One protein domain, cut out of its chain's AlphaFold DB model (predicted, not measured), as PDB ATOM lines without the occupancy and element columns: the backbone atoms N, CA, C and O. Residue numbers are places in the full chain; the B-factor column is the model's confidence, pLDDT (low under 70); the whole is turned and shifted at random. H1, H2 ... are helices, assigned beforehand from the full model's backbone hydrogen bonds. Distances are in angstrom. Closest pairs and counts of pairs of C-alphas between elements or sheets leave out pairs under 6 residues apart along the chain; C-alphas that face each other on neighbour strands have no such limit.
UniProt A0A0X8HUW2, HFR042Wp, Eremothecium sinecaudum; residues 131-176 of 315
ATOM      1  N   ASP A 131     188.944 231.000 260.315       67.75
ATOM      2  CA  ASP A 131     189.837 230.037 259.651       67.75
ATOM      3  C   ASP A 131     190.092 228.768 260.478       67.75
ATOM      4  O   ASP A 131     190.331 227.703 259.910       67.75
ATOM      5  N   THR A 132     190.001 228.837 261.810       67.12
ATOM      6  CA  THR A 132     190.161 227.659 262.688       67.12
ATOM      7  C   THR A 132     188.860 226.892 262.933       67.12
ATOM      8  O   THR A 132     188.903 225.705 263.264       67.12
ATOM      9  N   SER A 133     187.694 227.515 262.737       73.12
ATOM     10  CA  SER A 133     186.400 226.833 262.819       73.12
ATOM     11  C   SER A 133     186.221 225.831 261.673       73.12
ATOM     12  O   SER A 133     186.010 226.210 260.520       73.12
ATOM     13  N   SER A 134     186.213 224.531 261.990       66.44
ATOM     14  CA  SER A 134     186.061 223.444 261.005       66.44
ATOM     15  C   SER A 134     184.806 223.581 260.132       66.44
ATOM     16  O   SER A 134     184.816 223.194 258.965       66.44
ATOM     17  N   GLN A 135     183.734 224.177 260.668       70.69
ATOM     18  CA  GLN A 135     182.516 224.488 259.910       70.69
ATOM     19  C   GLN A 135     182.782 225.487 258.782       70.69
ATOM     20  O   GLN A 135     182.295 225.304 257.670       70.69
ATOM     21  N   SER A 136     183.573 226.523 259.053       71.56
ATOM     22  CA  SER A 136     183.935 227.546 258.076       71.56
ATOM     23  C   SER A 136     184.913 227.015 257.030       71.56
ATOM     24  O   SER A 136     184.708 227.278 255.851       71.56
ATOM     25  N   VAL A 137     185.898 226.190 257.406       77.31
ATOM     26  CA  VAL A 137     186.807 225.542 256.437       77.31
ATOM     27  C   VAL A 137     186.019 224.711 255.416       77.31
ATOM     28  O   VAL A 137     186.187 224.897 254.212       77.31
ATOM     29  N   VAL A 138     185.082 223.874 255.880       80.56
ATOM     30  CA  VAL A 138     184.201 223.082 255.000       80.56
ATOM     31  C   VAL A 138     183.320 223.980 254.123       80.56
ATOM     32  O   VAL A 138     183.148 223.696 252.939       80.56
ATOM     33  N   LEU A 139     182.792 225.088 254.656       81.88
ATOM     34  CA  LEU A 139     182.010 226.048 253.868       81.88
ATOM     35  C   LEU A 139     182.859 226.763 252.807       81.88
ATOM     36  O   LEU A 139     182.425 226.839 251.661       81.88
ATOM     37  N   LYS A 140     184.069 227.230 253.143       83.25
ATOM     38  CA  LYS A 140     185.012 227.862 252.203       83.25
ATOM     39  C   LYS A 140     185.421 226.890 251.094       83.25
ATOM     40  O   LYS A 140     185.406 227.266 249.924       83.25
ATOM     41  N   GLU A 141     185.692 225.627 251.426       84.25
ATOM     42  CA  GLU A 141     185.943 224.572 250.438       84.25
ATOM     43  C   GLU A 141     184.743 224.310 249.516       84.25
ATOM     44  O   GLU A 141     184.929 224.115 248.315       84.25
ATOM     45  N   CYS A 142     183.523 224.278 250.054       82.62
ATOM     46  CA  CYS A 142     182.310 224.074 249.261       82.62
ATOM     47  C   CYS A 142     182.003 225.277 248.358       82.62
ATOM     48  O   CYS A 142     181.693 225.079 247.188       82.62
ATOM     49  N   ILE A 143     182.151 226.508 248.859       84.44
ATOM     50  CA  ILE A 143     182.001 227.740 248.070       84.44
ATOM     51  C   ILE A 143     183.023 227.757 246.930       84.44
ATOM     52  O   ILE A 143     182.634 227.890 245.778       84.44
ATOM     53  N   HIS A 144     184.303 227.492 247.209       84.88
ATOM     54  CA  HIS A 144     185.335 227.516 246.171       84.88
ATOM     55  C   HIS A 144     185.133 226.447 245.079       84.88
ATOM     56  O   HIS A 144     185.516 226.660 243.931       84.88
ATOM     57  N   LYS A 145     184.504 225.309 245.407       84.06
ATOM     58  CA  LYS A 145     184.137 224.266 244.429       84.06
ATOM     59  C   LYS A 145     182.863 224.615 243.647       84.06
ATOM     60  O   LYS A 145     182.764 224.242 242.482       84.06
ATOM     61  N   LEU A 146     181.925 225.357 244.245       83.06
ATOM     62  CA  LEU A 146     180.793 225.947 243.520       83.06
ATOM     63  C   LEU A 146     181.269 227.033 242.548       83.06
ATOM     64  O   LEU A 146     180.878 226.992 241.391       83.06
ATOM     65  N   ASP A 147     182.145 227.946 242.978       84.69
ATOM     66  CA  ASP A 147     182.675 229.040 242.146       84.69
ATOM     67  C   ASP A 147     183.431 228.542 240.899       84.69
ATOM     68  O   ASP A 147     183.490 229.246 239.892       84.69
ATOM     69  N   GLN A 148     184.003 227.333 240.958       82.62
ATOM     70  CA  GLN A 148     184.672 226.685 239.824       82.62
ATOM     71  C   GLN A 148     183.675 226.061 238.830       82.62
ATOM     72  O   GLN A 148     183.778 226.325 237.635       82.62
ATOM     73  N   ASP A 149     182.696 225.278 239.307       77.88
ATOM     74  CA  ASP A 149     181.784 224.481 238.466       77.88
ATOM     75  C   ASP A 149     180.304 224.610 238.894       77.88
ATOM     76  O   ASP A 149     179.630 223.626 239.209       77.88
ATOM     77  N   ILE A 150     179.773 225.843 238.856       73.62
ATOM     78  CA  ILE A 150     178.392 226.212 239.256       73.62
ATOM     79  C   ILE A 150     177.313 225.331 238.589       73.62
ATOM     80  O   ILE A 150     176.254 225.083 239.167       73.62
ATOM     81  N   PHE A 151     177.553 224.886 237.352       75.81
ATOM     82  CA  PHE A 151     176.551 224.233 236.502       75.81
ATOM     83  C   PHE A 151     176.639 222.700 236.463       75.81
ATOM     84  O   PHE A 151     175.817 222.067 235.796       75.81
ATOM     85  N   CYS A 152     177.605 222.082 237.149       82.25
ATOM     86  CA  CYS A 152     177.717 220.627 237.171       82.25
ATOM     87  C   CYS A 152     176.796 220.029 238.247       82.25
ATOM     88  O   CYS A 152     176.974 220.253 239.442       82.25
ATOM     89  N   ALA A 153     175.808 219.228 237.837       79.19
ATOM     90  CA  ALA A 153     174.893 218.582 238.784       79.19
ATOM     91  C   ALA A 153     175.632 217.655 239.767       79.19
ATOM     92  O   ALA A 153     175.259 217.567 240.934       79.19
ATOM     93  N   GLU A 154     176.713 217.010 239.318       82.44
ATOM     94  CA  GLU A 154     177.501 216.089 240.138       82.44
ATOM     95  C   GLU A 154     178.287 216.820 241.236       82.44
ATOM     96  O   GLU A 154     178.336 216.323 242.360       82.44
ATOM     97  N   THR A 155     178.840 218.014 240.966       81.50
ATOM     98  CA  THR A 155     179.533 218.816 241.995       81.50
ATOM     99  C   THR A 155     178.546 219.342 243.032       81.50
ATOM    100  O   THR A 155     178.831 219.262 244.228       81.50
ATOM    101  N   VAL A 156     177.365 219.800 242.604       82.75
ATOM    102  CA  VAL A 156     176.285 220.255 243.494       82.75
ATOM    103  C   VAL A 156     175.783 219.117 244.387       82.75
ATOM    104  O   VAL A 156     175.720 219.297 245.603       82.75
ATOM    105  N   ASP A 157     175.510 217.932 243.832       84.56
ATOM    106  CA  ASP A 157     175.101 216.749 244.603       84.56
ATOM    107  C   ASP A 157     176.170 216.338 245.628       84.56
ATOM    108  O   ASP A 157     175.858 215.979 246.764       84.56
ATOM    109  N   ASP A 158     177.450 216.379 245.256       85.56
ATOM    110  CA  ASP A 158     178.550 216.022 246.155       85.56
ATOM    111  C   ASP A 158     178.807 217.057 247.252       85.56
ATOM    112  O   ASP A 158     179.207 216.694 248.361       85.56
ATOM    113  N   ILE A 159     178.576 218.337 246.962       85.19
ATOM    114  CA  ILE A 159     178.638 219.432 247.935       85.19
ATOM    115  C   ILE A 159     177.431 219.371 248.877       85.19
ATOM    116  O   ILE A 159     177.616 219.515 250.087       85.19
ATOM    117  N   GLN A 160     176.237 219.043 248.367       85.25
ATOM    118  CA  GLN A 160     175.069 218.732 249.191       85.25
ATOM    119  C   GLN A 160     175.391 217.583 250.153       85.25
ATOM    120  O   GLN A 160     175.334 217.797 251.358       85.25
ATOM    121  N   LYS A 161     175.827 216.410 249.668       84.69
ATOM    122  CA  LYS A 161     176.184 215.261 250.530       84.69
ATOM    123  C   LYS A 161     177.170 215.652 251.639       84.69
ATOM    124  O   LYS A 161     176.948 215.308 252.797       84.69
ATOM    125  N   LYS A 162     178.227 216.406 251.307       85.00
ATOM    126  CA  LYS A 162     179.252 216.862 252.269       85.00
ATOM    127  C   LYS A 162     178.668 217.819 253.314       85.00
ATOM    128  O   LYS A 162     178.941 217.646 254.503       85.00
ATOM    129  N   PHE A 163     177.810 218.755 252.907       84.62
ATOM    130  CA  PHE A 163     177.086 219.638 253.823       84.62
ATOM    131  C   PHE A 163     176.134 218.849 254.739       84.62
ATOM    132  O   PHE A 163     176.175 219.021 255.956       84.62
ATOM    133  N   GLU A 164     175.320 217.948 254.182       87.00
ATOM    134  CA  GLU A 164     174.354 217.150 254.946       87.00
ATOM    135  C   GLU A 164     175.047 216.263 255.991       87.00
ATOM    136  O   GLU A 164     174.613 216.219 257.143       87.00
ATOM    137  N   THR A 165     176.175 215.628 255.641       86.06
ATOM    138  CA  THR A 165     176.959 214.827 256.599       86.06
ATOM    139  C   THR A 165     177.663 215.657 257.671       86.06
ATOM    140  O   THR A 165     177.819 215.176 258.790       86.06
ATOM    141  N   HIS A 166     178.089 216.887 257.360       83.00
ATOM    142  CA  HIS A 166     178.845 217.723 258.300       83.00
ATOM    143  C   HIS A 166     177.940 218.510 259.262       83.00
ATOM    144  O   HIS A 166     178.286 218.698 260.425       83.00
ATOM    145  N   PHE A 167     176.773 218.964 258.792       82.12
ATOM    146  CA  PHE A 167     175.844 219.786 259.576       82.12
ATOM    147  C   PHE A 167     174.610 219.024 260.089       82.12
ATOM    148  O   PHE A 167     173.879 219.558 260.920       82.12
ATOM    149  N   GLY A 168     174.348 217.797 259.620       80.88
ATOM    150  CA  GLY A 168     173.189 216.992 260.040       80.88
ATOM    151  C   GLY A 168     171.830 217.520 259.553       80.88
ATOM    152  O   GLY A 168     170.782 217.063 260.011       80.88
ATOM    153  N   VAL A 169     171.834 218.489 258.636       84.31
ATOM    154  CA  VAL A 169     170.648 219.112 258.028       84.31
ATOM    155  C   VAL A 169     170.430 218.502 256.647       84.31
ATOM    156  O   VAL A 169     171.396 218.334 255.918       84.31
ATOM    157  N   THR A 170     169.183 218.220 256.252       81.69
ATOM    158  CA  THR A 170     168.873 217.805 254.866       81.69
ATOM    159  C   THR A 170     168.514 219.010 254.001       81.69
ATOM    160  O   THR A 170     167.651 219.813 254.362       81.69
ATOM    161  N   ILE A 171     169.166 219.133 252.847       80.69
ATOM    162  CA  ILE A 171     168.914 220.175 251.853       80.69
ATOM    163  C   ILE A 171     167.756 219.734 250.947       80.69
ATOM    164  O   ILE A 171     167.543 218.555 250.657       80.69
ATOM    165  N   ARG A 172     166.947 220.704 250.517       81.06
ATOM    166  CA  ARG A 172     165.777 220.491 249.662       81.06
ATOM    167  C   ARG A 172     165.743 221.562 248.583       81.06
ATOM    168  O   ARG A 172     165.850 222.741 248.897       81.06
ATOM    169  N   ALA A 173     165.509 221.156 247.334       79.06
ATOM    170  CA  ALA A 173     165.480 222.043 246.164       79.06
ATOM    171  C   ALA A 173     164.372 223.127 246.188       79.06
ATOM    172  O   ALA A 173     164.303 223.967 245.297       79.06
ATOM    173  N   GLY A 174     163.491 223.115 247.191       78.31
ATOM    174  CA  GLY A 174     162.496 224.155 247.429       78.31
ATOM    175  C   GLY A 174     161.720 223.914 248.723       78.31
ATOM    176  O   GLY A 174     161.701 222.803 249.256       78.31
ATOM    177  N   ALA A 175     161.044 224.957 249.217       77.31
ATOM    178  CA  ALA A 175     160.249 224.900 250.450       77.31
ATOM    179  C   ALA A 175     159.053 223.927 250.371       77.31
ATOM    180  O   ALA A 175     158.609 223.406 251.391       77.31
ATOM    181  N   VAL A 176     158.549 223.655 249.162       78.69
ATOM    182  CA  VAL A 176     157.499 222.665 248.890       78.69
ATOM    183  C   VAL A 176     157.978 221.742 247.775       78.69
ATOM    184  O   VAL A 176     158.206 222.191 246.655       78.69
TER     185      VAL A 176
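AT A GLANCE: This is residues 131 to 176 of the 315 residues of the protein "HFR042Wp" of Eremothecium sinecaudum (UniProt A0A0X8HUW2). Two helices of equal residue count, H1 and H2, lie side by side as a helical hairpin, their lines nearly parallel at 8 degrees and running opposite ways, with a tight turn joining them at one end. After H2, a tail with no named element, residues 168 to 176, folds back beside H2 on the side away from H1 and then leads away from the helices, adding to the longest span. The printed part has 46 residues with two named helices, H1 then H2, and no named strand; the class is all helix. It is only just compact, close to loose, with a radius of gyration of the C-alphas of 11.2 A, and the C-alphas span 35 by 25 by 15 A.

IN THESE COORDINATES: H1 is residues 134 to 148, 21.5 A from first to last C-alpha, beginning with C-alpha 134 at (186.061, 223.444, 261.005). H2 is residues 153 to 167, 20.8 A long, and ends with C-alpha 167 at (175.844, 219.786, 259.576). The tail ends with C-alpha 176 at (157.499, 222.665, 248.890).

HOW THE PARTS SIT: H1 and H2 touch, with 6 pairs of C-alphas within 8 A. Their closest C-alphas are those of Cys 142 and Ile 159, 6.1 A apart. Their centres are 10.8 A apart. They run opposite ways at a shallow tilt of 8 degrees and form a helical hairpin. In H1 and H2 every O i to N i+4 pair is within hydrogen-bond range.

THE WHOLE: The two C-alphas farthest apart are those of Thr 132 and Val 176, at 35.8 A. The printed part has no cut. The link from H1 to H2 is tight, with 4 residues. Residues 147 to 154 stand free, of which 147 to 148 belong to H1 and 153 to 154 to H2. The mean pLDDT of the printed part is 80.5; residues 131, 132 and 134 are under 70.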